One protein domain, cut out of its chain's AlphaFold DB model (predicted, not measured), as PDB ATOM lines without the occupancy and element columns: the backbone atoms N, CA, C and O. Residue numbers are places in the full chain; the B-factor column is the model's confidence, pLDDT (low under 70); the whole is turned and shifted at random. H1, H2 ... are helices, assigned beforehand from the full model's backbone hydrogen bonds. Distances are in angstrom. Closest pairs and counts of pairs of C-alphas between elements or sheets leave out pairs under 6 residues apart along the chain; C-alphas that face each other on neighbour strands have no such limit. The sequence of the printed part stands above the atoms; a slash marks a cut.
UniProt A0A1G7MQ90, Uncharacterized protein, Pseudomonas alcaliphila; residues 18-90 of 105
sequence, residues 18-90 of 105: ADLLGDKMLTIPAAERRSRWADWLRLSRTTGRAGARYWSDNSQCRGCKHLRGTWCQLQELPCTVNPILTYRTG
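This is residues 18 to 90 of the 105 residues of an uncharacterized protein of Pseudomonas alcaliphila (UniProt A0A1G7MQ90). One long helix, H2, runs along one side of a body whose other parts are mostly a long looping stretch, residues 56 to 85. The short helix H1 packs on H2 with H2's residues 33 to 37, H3 folds back onto H2's residues 41 to 45, and the short H4 lies near H1, away from H2. The printed part has 73 residues with four named helices, in the order H1, H2, H3, H4, and no named strand. The class is all helix, although under half of the residues, 30 of the 73, are in named elements. The whole is compact, with a radius of gyration of the C-alphas of 11.9 A, and rounded, with spans of 30 by 30 by 24 A.

The longest helix is H2, residues 30 to 46. H1, residues 18 to 21, touches H2, and the closest C-alphas are those of Leu 21 and Arg 33, 5.2 A apart; H2 touches H1 with residues 33 to 37 alone. H3, residues 51 to 55, touches H2, and the closest C-alphas are those of Ser 44 and Ala 52, 5.4 A apart; of H2, residues 41 to 45 alone take part. H4, residues 86 to 89, is close to H1 but not clearly touching, with the closest C-alphas, those of Ala 18 and Tyr 87, 6.2 A apart. H4 is apart from H2 and from H3, and H1 is apart from H3. In the stretch without a named element, residues 71 to 72 pair antiparallel with residues 67 to 68 and also with residues 77 to 78. In H2 and H3 every O i to N i+4 pair is within hydrogen-bond range; H1 and H4 are too short for such a pair, and in each the one O i to N i+3 pair is not within range.

H2 is 24.6 A long from C-alpha 30 at (111.843, 162.211, 61.495) to C-alpha 46 at (105.767, 183.653, 71.888). H1 measures 5.5 A from first to last C-alpha and begins with C-alpha 18 at (98.510, 163.580, 64.721). H3 measures 5.9 A. H4 measures 5.6 A and ends with C-alpha 89 at (93.771, 162.163, 75.455).

The C-alphas farthest apart are those of Thr 47 and Lys 65, 32.5 A. The printed part runs from residue 18 to residue 90 and has no cut. The link from H3 to H4 is long, with 30 residues; H2 to H3 is a tight link of 4, and H1 to H2 a short link of 8. The mean pLDDT of the printed part is 88.9, and residues 25 to 26 and 48 to 50 are under 70.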
ATOM      1  N   ALA A  18      98.555 164.463  65.886       90.25
ATOM      2  CA  ALA A  18      98.510 163.580  64.721       90.25
ATOM      3  C   ALA A  18      98.929 164.290  63.417       90.25
ATOM      4  O   ALA A  18      99.681 163.731  62.627       90.25
ATOM      5  N   ASP A  19      98.518 165.546  63.220       91.12
ATOM      6  CA  ASP A  19      98.871 166.342  62.033       91.12
ATOM      7  C   ASP A  19     100.240 167.034  62.176       91.12
ATOM      8  O   ASP A  19     100.861 167.468  61.199       91.12
ATOM      9  N   LEU A  20     100.718 167.178  63.414       92.69
ATOM     10  CA  LEU A  20     102.026 167.750  63.713       92.69
ATOM     11  C   LEU A  20     103.151 166.726  63.528       92.69
ATOM     12  O   LEU A  20     104.190 167.059  62.960       92.69
ATOM     13  N   LEU A  21     102.937 165.500  64.015       92.25
ATOM     14  CA  LEU A  21     103.949 164.455  64.185       92.25
ATOM     15  C   LEU A  21     103.644 163.164  63.408       92.25
ATOM     16  O   LEU A  21     104.518 162.311  63.321       92.25
ATOM     17  N   GLY A  22     102.451 163.000  62.837       88.56
ATOM     18  CA  GLY A  22     102.007 161.740  62.238       88.56
ATOM     19  C   GLY A  22     101.471 160.769  63.295       88.56
ATOM     20  O   GLY A  22     102.176 160.397  64.232       88.56
ATOM     21  N   ASP A  23     100.218 160.344  63.133       79.12
ATOM     22  CA  ASP A  23      99.528 159.378  64.004       79.12
ATOM     23  C   ASP A  23     100.079 157.949  63.895       79.12
ATOM     24  O   ASP A  23     100.031 157.177  64.852       79.12
ATOM     25  N   LYS A  24     100.645 157.602  62.738       74.44
ATOM     26  CA  LYS A  24     101.443 156.397  62.531       74.44
ATOM     27  C   LYS A  24     102.909 156.795  62.491       74.44
ATOM     28  O   LYS A  24     103.316 157.681  61.733       74.44
ATOM     29  N   MET A  25     103.711 156.124  63.314       64.00
ATOM     30  CA  MET A  25     105.159 156.265  63.249       64.00
ATOM     31  C   MET A  25     105.612 156.043  61.807       64.00
ATOM     32  O   MET A  25     105.226 155.052  61.196       64.00
ATOM     33  N   LEU A  26     106.429 156.964  61.289       66.81
ATOM     34  CA  LEU A  26     106.972 156.986  59.923       66.81
ATOM     35  C   LEU A  26     106.088 157.601  58.822       66.81
ATOM     36  O   LEU A  26     106.585 157.748  57.710       66.81
ATOM     37  N   THR A  27     104.855 158.050  59.095       81.06
ATOM     38  CA  THR A  27     104.078 158.799  58.077       81.06
ATOM     39  C   THR A  27     104.752 160.118  57.706       81.06
ATOM     40  O   THR A  27     104.743 160.529  56.549       81.06
ATOM     41  N   ILE A  28     105.364 160.776  58.692       88.75
ATOM     42  CA  ILE A  28     106.149 161.994  58.504       88.75
ATOM     43  C   ILE A  28     107.622 161.662  58.801       88.75
ATOM     44  O   ILE A  28     107.917 161.114  59.873       88.75
ATOM     45  N   PRO A  29     108.571 162.000  57.902       90.19
ATOM     46  CA  PRO A  29     109.996 161.789  58.144       90.19
ATOM     47  C   PRO A  29     110.461 162.412  59.465       90.19
ATOM     48  O   PRO A  29     110.042 163.509  59.831       90.19
ATOM     49  N   ALA A  30     111.370 161.748  60.185       89.56
ATOM     50  CA  ALA A  30     111.843 162.211  61.495       89.56
ATOM     51  C   ALA A  30     112.397 163.649  61.477       89.56
ATOM     52  O   ALA A  30     112.122 164.429  62.386       89.56
ATOM     53  N   ALA A  31     113.136 164.020  60.426       90.81
ATOM     54  CA  ALA A  31     113.646 165.381  60.259       90.81
ATOM     55  C   ALA A  31     112.516 166.424  60.190       90.81
ATOM     56  O   ALA A  31     112.589 167.445  60.871       90.81
ATOM     57  N   GLU A  32     111.452 166.120  59.449       92.62
ATOM     58  CA  GLU A  32     110.283 166.988  59.301       92.62
ATOM     59  C   GLU A  32     109.503 167.097  60.619       92.62
ATOM     60  O   GLU A  32     109.179 168.199  61.058       92.62
ATOM     61  N   ARG A  33     109.300 165.983  61.338       92.94
ATOM     62  CA  ARG A  33     108.662 165.995  62.672       92.94
ATOM     63  C   ARG A  33     109.423 166.873  63.664       92.94
ATOM     64  O   ARG A  33     108.807 167.634  64.405       92.94
ATOM     65  N   ARG A  34     110.761 166.799  63.660       93.38
ATOM     66  CA  ARG A  34     111.614 167.663  64.494       93.38
ATOM     67  C   ARG A  34     111.452 169.135  64.136       93.38
ATOM     68  O   ARG A  34     111.317 169.951  65.045       93.38
ATOM     69  N   SER A  35     111.452 169.460  62.842       94.62
ATOM     70  CA  SER A  35     111.264 170.834  62.364       94.62
ATOM     71  C   SER A  35     109.914 171.392  62.816       94.62
ATOM     72  O   SER A  35     109.853 172.412  63.499       94.62
ATOM     73  N   ARG A  36     108.834 170.649  62.556       94.69
ATOM     74  CA  ARG A  36     107.467 171.038  62.925       94.69
ATOM     75  C   ARG A  36     107.284 171.179  64.435       94.69
ATOM     76  O   ARG A  36     106.651 172.128  64.895       94.69
ATOM     77  N   TRP A  37     107.871 170.278  65.224       94.12
ATOM     78  CA  TRP A  37     107.866 170.384  66.684       94.12
ATOM     79  C   TRP A  37     108.594 171.638  67.178       94.12
ATOM     80  O   TRP A  37     108.099 172.333  68.067       94.12
ATOM     81  N   ALA A  38     109.750 171.959  66.590       94.00
ATOM     82  CA  ALA A  38     110.498 173.164  66.931       94.00
ATOM     83  C   ALA A  38     109.703 174.439  66.611       94.00
ATOM     84  O   ALA A  38     109.689 175.368  67.424       94.00
ATOM     85  N   ASP A  39     108.997 174.468  65.480       94.62
ATOM     86  CA  ASP A  39     108.117 175.578  65.118       94.62
ATOM     87  C   ASP A  39     106.960 175.724  66.106       94.62
ATOM     88  O   ASP A  39     106.721 176.821  66.613       94.62
ATOM     89  N   TRP A  40     106.300 174.616  66.461       94.31
ATOM     90  CA  TRP A  40     105.214 174.620  67.442       94.31
ATOM     91  C   TRP A  40     105.687 175.119  68.813       94.31
ATOM     92  O   TRP A  40     105.040 175.972  69.423       94.31
ATOM     93  N   LEU A  41     106.857 174.664  69.280       92.06
ATOM     94  CA  LEU A  41     107.458 175.152  70.523       92.06
ATOM     95  C   LEU A  41     107.780 176.649  70.456       92.06
ATOM     96  O   LEU A  41     107.558 177.360  71.437       92.06
ATOM     97  N   ARG A  42     108.286 177.146  69.319       92.19
ATOM     98  CA  ARG A  42     108.557 178.578  69.117       92.19
ATOM     99  C   ARG A  42     107.266 179.392  69.215       92.19
ATOM    100  O   ARG A  42     107.216 180.330  70.005       92.19
ATOM    101  N   LEU A  43     106.222 178.989  68.487       92.50
ATOM    102  CA  LEU A  43     104.881 179.589  68.536       92.50
ATOM    103  C   LEU A  43     104.285 179.552  69.953       92.50
ATOM    104  O   LEU A  43     103.654 180.503  70.414       92.50
ATOM    105  N   SER A  44     104.480 178.450  70.676       90.56
ATOM    106  CA  SER A  44     103.938 178.303  72.027       90.56
ATOM    107  C   SER A  44     104.631 179.243  73.014       90.56
ATOM    108  O   SER A  44     103.962 179.839  73.856       90.56
ATOM    109  N   ARG A  45     105.947 179.449  72.872       89.75
ATOM    110  CA  ARG A  45     106.716 180.385  73.706       89.75
ATOM    111  C   ARG A  45     106.330 181.843  73.464       89.75
ATOM    112  O   ARG A  45     106.224 182.591  74.430       89.75
ATOM    113  N   THR A  46     106.094 182.251  72.215       87.62
ATOM    114  CA  THR A  46     105.767 183.653  71.888       87.62
ATOM    115  C   THR A  46     104.394 184.089  72.389       87.62
ATOM    116  O   THR A  46     104.177 185.271  72.624       87.62
ATOM    117  N   THR A  47     103.471 183.150  72.592       82.31
ATOM    118  CA  THR A  47     102.113 183.447  73.075       82.31
ATOM    119  C   THR A  47     101.978 183.434  74.599       82.31
ATOM    120  O   THR A  47     100.879 183.634  75.109       82.31
ATOM    121  N   GLY A  48     103.062 183.169  75.342       66.94
ATOM    122  CA  GLY A  48     103.059 183.143  76.811       66.94
ATOM    123  C   GLY A  48     102.216 182.020  77.435       66.94
ATOM    124  O   GLY A  48     102.071 181.960  78.654       66.94
ATOM    125  N   ARG A  49     101.659 181.107  76.627       65.00
ATOM    126  CA  ARG A  49     100.875 179.966  77.113       65.00
ATOM    127  C   ARG A  49     101.798 178.920  77.743       65.00
ATOM    128  O   ARG A  49     102.804 178.528  77.156       65.00
ATOM    129  N   ALA A  50     101.401 178.380  78.898       65.56
ATOM    130  CA  ALA A  50     102.162 177.392  79.677       65.56
ATOM    131  C   ALA A  50     102.474 176.065  78.942       65.56
ATOM    132  O   ALA A  50     103.281 175.267  79.425       65.56
ATOM    133  N   GLY A  51     101.885 175.838  77.761       78.50
ATOM    134  CA  GLY A  51     102.082 174.633  76.955       78.50
ATOM    135  C   GLY A  51     103.551 174.348  76.636       78.50
ATOM    136  O   GLY A  51     103.980 173.209  76.776       78.50
ATOM    137  N   ALA A  52     104.357 175.362  76.300       85.25
ATOM    138  CA  ALA A  52     105.765 175.147  75.962       85.25
ATOM    139  C   ALA A  52     106.562 174.535  77.121       85.25
ATOM    140  O   ALA A  52     107.382 173.648  76.891       85.25
ATOM    141  N   ARG A  53     106.323 174.997  78.356       87.50
ATOM    142  CA  ARG A  53     106.996 174.473  79.553       87.50
ATOM    143  C   ARG A  53     106.582 173.029  79.808       87.50
ATOM    144  O   ARG A  53     107.446 172.188  80.006       87.50
ATOM    145  N   TYR A  54     105.282 172.762  79.743       87.69
ATOM    146  CA  TYR A  54     104.713 171.437  79.967       87.69
ATOM    147  C   TYR A  54     105.218 170.407  78.945       87.69
ATOM    148  O   TYR A  54     105.754 169.367  79.309       87.69
ATOM    149  N   TRP A  55     105.152 170.734  77.655       90.94
ATOM    150  CA  TRP A  55     105.544 169.823  76.577       90.94
ATOM    151  C   TRP A  55     107.060 169.713  76.362       90.94
ATOM    152  O   TRP A  55     107.507 168.819  75.644       90.94
ATOM    153  N   SER A  56     107.862 170.581  76.983       89.00
ATOM    154  CA  SER A  56     109.331 170.490  76.971       89.00
ATOM    155  C   SER A  56     109.910 169.772  78.197       89.00
ATOM    156  O   SER A  56     111.127 169.598  78.253       89.00
ATOM    157  N   ASP A  57     109.092 169.377  79.177       90.75
ATOM    158  CA  ASP A  57     109.576 168.729  80.400       90.75
ATOM    159  C   ASP A  57     110.027 167.285  80.135       90.75
ATOM    160  O   ASP A  57     109.236 166.353  80.044       90.75
ATOM    161  N   ASN A  58     111.336 167.091  80.028       91.62
ATOM    162  CA  ASN A  58     111.968 165.793  79.813       91.62
ATOM    163  C   ASN A  58     112.609 165.226  81.093       91.62
ATOM    164  O   ASN A  58     113.473 164.352  80.998       91.62
ATOM    165  N   SER A  59     112.212 165.699  82.281       91.50
ATOM    166  CA  SER A  59     112.791 165.278  83.568       91.50
ATOM    167  C   SER A  59     112.778 163.755  83.764       91.50
ATOM    168  O   SER A  59     113.750 163.181  84.259       91.50
ATOM    169  N   GLN A  60     111.734 163.081  83.276       89.94
ATOM    170  CA  GLN A  60     111.587 161.618  83.303       89.94
ATOM    171  C   GLN A  60     112.597 160.867  82.414       89.94
ATOM    172  O   GLN A  60     112.821 159.668  82.601       89.94
ATOM    173  N   CYS A  61     113.226 161.557  81.457       91.81
ATOM    174  CA  CYS A  61     114.245 161.014  80.558       91.81
ATOM    175  C   CYS A  61     115.683 161.251  81.050       91.81
ATOM    176  O   CYS A  61     116.628 160.954  80.319       91.81
ATOM    177  N   ARG A  62     115.882 161.784  82.264       88.88
ATOM    178  CA  ARG A  62     117.221 161.954  82.843       88.88
ATOM    179  C   ARG A  62     117.958 160.608  82.897       88.88
ATOM    180  O   ARG A  62     117.405 159.626  83.377       88.88
ATOM    181  N   GLY A  63     119.199 160.580  82.409       88.31
ATOM    182  CA  GLY A  63     120.008 159.352  82.342       88.31
ATOM    183  C   GLY A  63     119.610 158.389  81.216       88.31
ATOM    184  O   GLY A  63     120.056 157.250  81.202       88.31
ATOM    185  N   CYS A  64     118.762 158.812  80.275       92.44
ATOM    186  CA  CYS A  64     118.427 158.005  79.107       92.44
ATOM    187  C   CYS A  64     119.449 158.205  77.981       92.44
ATOM    188  O   CYS A  64     119.655 159.338  77.538       92.44
ATOM    189  N   LYS A  65     119.997 157.115  77.429       94.06
ATOM    190  CA  LYS A  65     120.942 157.167  76.293       94.06
ATOM    191  C   LYS A  65     120.341 157.700  74.987       94.06
ATOM    192  O   LYS A  65     121.064 158.086  74.079       94.06
ATOM    193  N   HIS A  66     119.012 157.709  74.879       93.88
ATOM    194  CA  HIS A  66     118.291 158.193  73.697       93.88
ATOM    195  C   HIS A  66     117.891 159.674  73.793       93.88
ATOM    196  O   HIS A  66     117.194 160.169  72.902       93.88
ATOM    197  N   LEU A  67     118.238 160.367  74.884       93.06
ATOM    198  CA  LEU A  67     117.852 161.757  75.109       93.06
ATOM    199  C   LEU A  67     118.698 162.713  74.258       93.06
ATOM    200  O   LEU A  67     119.911 162.805  74.424       93.06
ATOM    201  N   ARG A  68     118.038 163.514  73.418       92.38
ATOM    202  CA  ARG A  68     118.651 164.627  72.683       92.38
ATOM    203  C   ARG A  68     117.829 165.899  72.875       92.38
ATOM    204  O   ARG A  68     116.891 166.166  72.127       92.38
ATOM    205  N   GLY A  69     118.166 166.700  73.886       89.88
ATOM    206  CA  GLY A  69     117.329 167.842  74.273       89.88
ATOM    207  C   GLY A  69     115.946 167.350  74.709       89.88
ATOM    208  O   GLY A  69     115.859 166.468  75.547       89.88
ATOM    209  N   THR A  70     114.861 167.856  74.125       91.50
ATOM    210  CA  THR A  70     113.487 167.375  74.394       91.50
ATOM    211  C   THR A  70     113.034 166.267  73.431       91.50
ATOM    212  O   THR A  70     111.833 166.069  73.246       91.50
ATOM    213  N   TRP A  71     113.968 165.592  72.752       94.50
ATOM    214  CA  TRP A  71     113.697 164.601  71.706       94.50
ATOM    215  C   TRP A  71     114.238 163.215  72.070       94.50
ATOM    216  O   TRP A  71     115.343 163.091  72.595       94.50
ATOM    217  N   CYS A  72     113.476 162.172  71.746       94.50
ATOM    218  CA  CYS A  72     113.841 160.770  71.919       94.50
ATOM    219  C   CYS A  72     114.343 160.188  70.591       94.50
ATOM    220  O   CYS A  72     113.575 160.078  69.638       94.50
ATOM    221  N   GLN A  73     115.608 159.769  70.534       94.12
ATOM    222  CA  GLN A  73     116.225 159.208  69.322       94.12
ATOM    223  C   GLN A  73     115.741 157.794  68.982       94.12
ATOM    224  O   GLN A  73     115.725 157.425  67.817       94.12
ATOM    225  N   LEU A  74     115.310 157.002  69.970       93.56
ATOM    226  CA  LEU A  74     114.829 155.638  69.708       93.56
ATOM    227  C   LEU A  74     113.511 155.638  68.928       93.56
ATOM    228  O   LEU A  74     113.297 154.824  68.041       93.56
ATOM    229  N   GLN A  75     112.614 156.544  69.306       92.81
ATOM    230  CA  GLN A  75     111.251 156.623  68.777       92.81
ATOM    231  C   GLN A  75     111.091 157.758  67.759       92.81
ATOM    232  O   GLN A  75     110.053 157.886  67.111       92.81
ATOM    233  N   GLU A  76     112.124 158.594  67.620       93.88
ATOM    234  CA  GLU A  76     112.114 159.821  66.828       93.88
ATOM    235  C   GLU A  76     110.840 160.644  67.097       93.88
ATOM    236  O   GLU A  76     110.084 160.980  66.188       93.88
ATOM    237  N   LEU A  77     110.583 160.934  68.375       94.19
ATOM    238  CA  LEU A  77     109.443 161.718  68.864       94.19
ATOM    239  C   LEU A  77     109.882 162.666  69.991       94.19
ATOM    240  O   LEU A  77     110.910 162.407  70.629       94.19
ATOM    241  N   PRO A  78     109.110 163.725  70.306       94.94
ATOM    242  CA  PRO A  78     109.333 164.496  71.524       94.94
ATOM    243  C   PRO A  78     109.251 163.591  72.757       94.94
ATOM    244  O   PRO A  78     108.386 162.724  72.831       94.94
ATOM    245  N   CYS A  79     110.129 163.797  73.739       94.81
ATOM    246  CA  CYS A  79     110.233 162.936  74.921       94.81
ATOM    247  C   CYS A  79     108.915 162.776  75.691       94.81
ATOM    248  O   CYS A  79     108.678 161.702  76.233       94.81
ATOM    249  N   THR A  80     108.103 163.834  75.713       94.25
ATOM    250  CA  THR A  80     106.815 163.979  76.416       94.25
ATOM    251  C   THR A  80     105.613 163.428  75.654       94.25
ATOM    252  O   THR A  80     104.519 163.359  76.216       94.25
ATOM    253  N   VAL A  81     105.785 163.050  74.384       93.44
ATOM    254  CA  VAL A  81     104.711 162.499  73.556       93.44
ATOM    255  C   VAL A  81     104.679 160.986  73.726       93.44
ATOM    256  O   VAL A  81     105.546 160.274  73.227       93.44
ATOM    257  N   ASN A  82     103.641 160.492  74.392       92.38
ATOM    258  CA  ASN A  82     103.290 159.083  74.435       92.38
ATOM    259  C   ASN A  82     102.510 158.709  73.157       92.38
ATOM    260  O   ASN A  82     101.414 159.236  72.942       92.38
ATOM    261  N   PRO A  83     103.006 157.776  72.324       88.81
ATOM    262  CA  PRO A  83     102.363 157.430  71.056       88.81
ATOM    263  C   PRO A  83     100.988 156.753  71.202       88.81
ATOM    264  O   PRO A  83     100.276 156.608  70.214       88.81
ATOM    265  N   ILE A  84     100.597 156.345  72.411       88.06
ATOM    266  CA  ILE A  84      99.294 155.740  72.706       88.06
ATOM    267  C   ILE A  84      98.349 156.779  73.318       88.06
ATOM    268  O   ILE A  84      97.215 156.923  72.863       88.06
ATOM    269  N   LEU A  85      98.809 157.498  74.345       90.81
ATOM    270  CA  LEU A  85      97.959 158.383  75.147       90.81
ATOM    271  C   LEU A  85      97.884 159.801  74.572       90.81
ATOM    272  O   LEU A  85      96.795 160.335  74.390       90.81
ATOM    273  N   THR A  86      99.011 160.399  74.177       92.00
ATOM    274  CA  THR A  86      99.057 161.815  73.777       92.00
ATOM    275  C   THR A  86      98.154 162.126  72.588       92.00
ATOM    276  O   THR A  86      97.467 163.143  72.587       92.00
ATOM    277  N   TYR A  87      98.099 161.248  71.584       89.69
ATOM    278  CA  TYR A  87      97.239 161.467  70.418       89.69
ATOM    279  C   TYR A  87      95.743 161.286  70.713       89.69
ATOM    280  O   TYR A  87      94.922 161.804  69.959       89.69
ATOM    281  N   ARG A  88      95.383 160.559  71.780       86.94
ATOM    282  CA  ARG A  88      93.990 160.253  72.143       86.94
ATOM    283  C   ARG A  88      93.434 161.212  73.189       86.94
ATOM    284  O   ARG A  88      92.321 161.697  73.038       86.94
ATOM    285  N   THR A  89      94.205 161.456  74.242       88.88
ATOM    286  CA  THR A  89      93.771 162.163  75.455       88.88
ATOM    287  C   THR A  89      94.585 163.427  75.726       88.88
ATOM    288  O   THR A  89      94.230 164.202  76.607       88.88
ATOM    289  N   GLY A  90      95.667 163.671  74.977       87.44
ATOM    290  CA  GLY A  90      96.570 164.801  75.228       87.44
ATOM    291  C   GLY A  90      97.459 164.619  76.462       87.44
ATOM    292  O   GLY A  90      98.153 165.553  76.857       87.44
TER     293      GLY A  90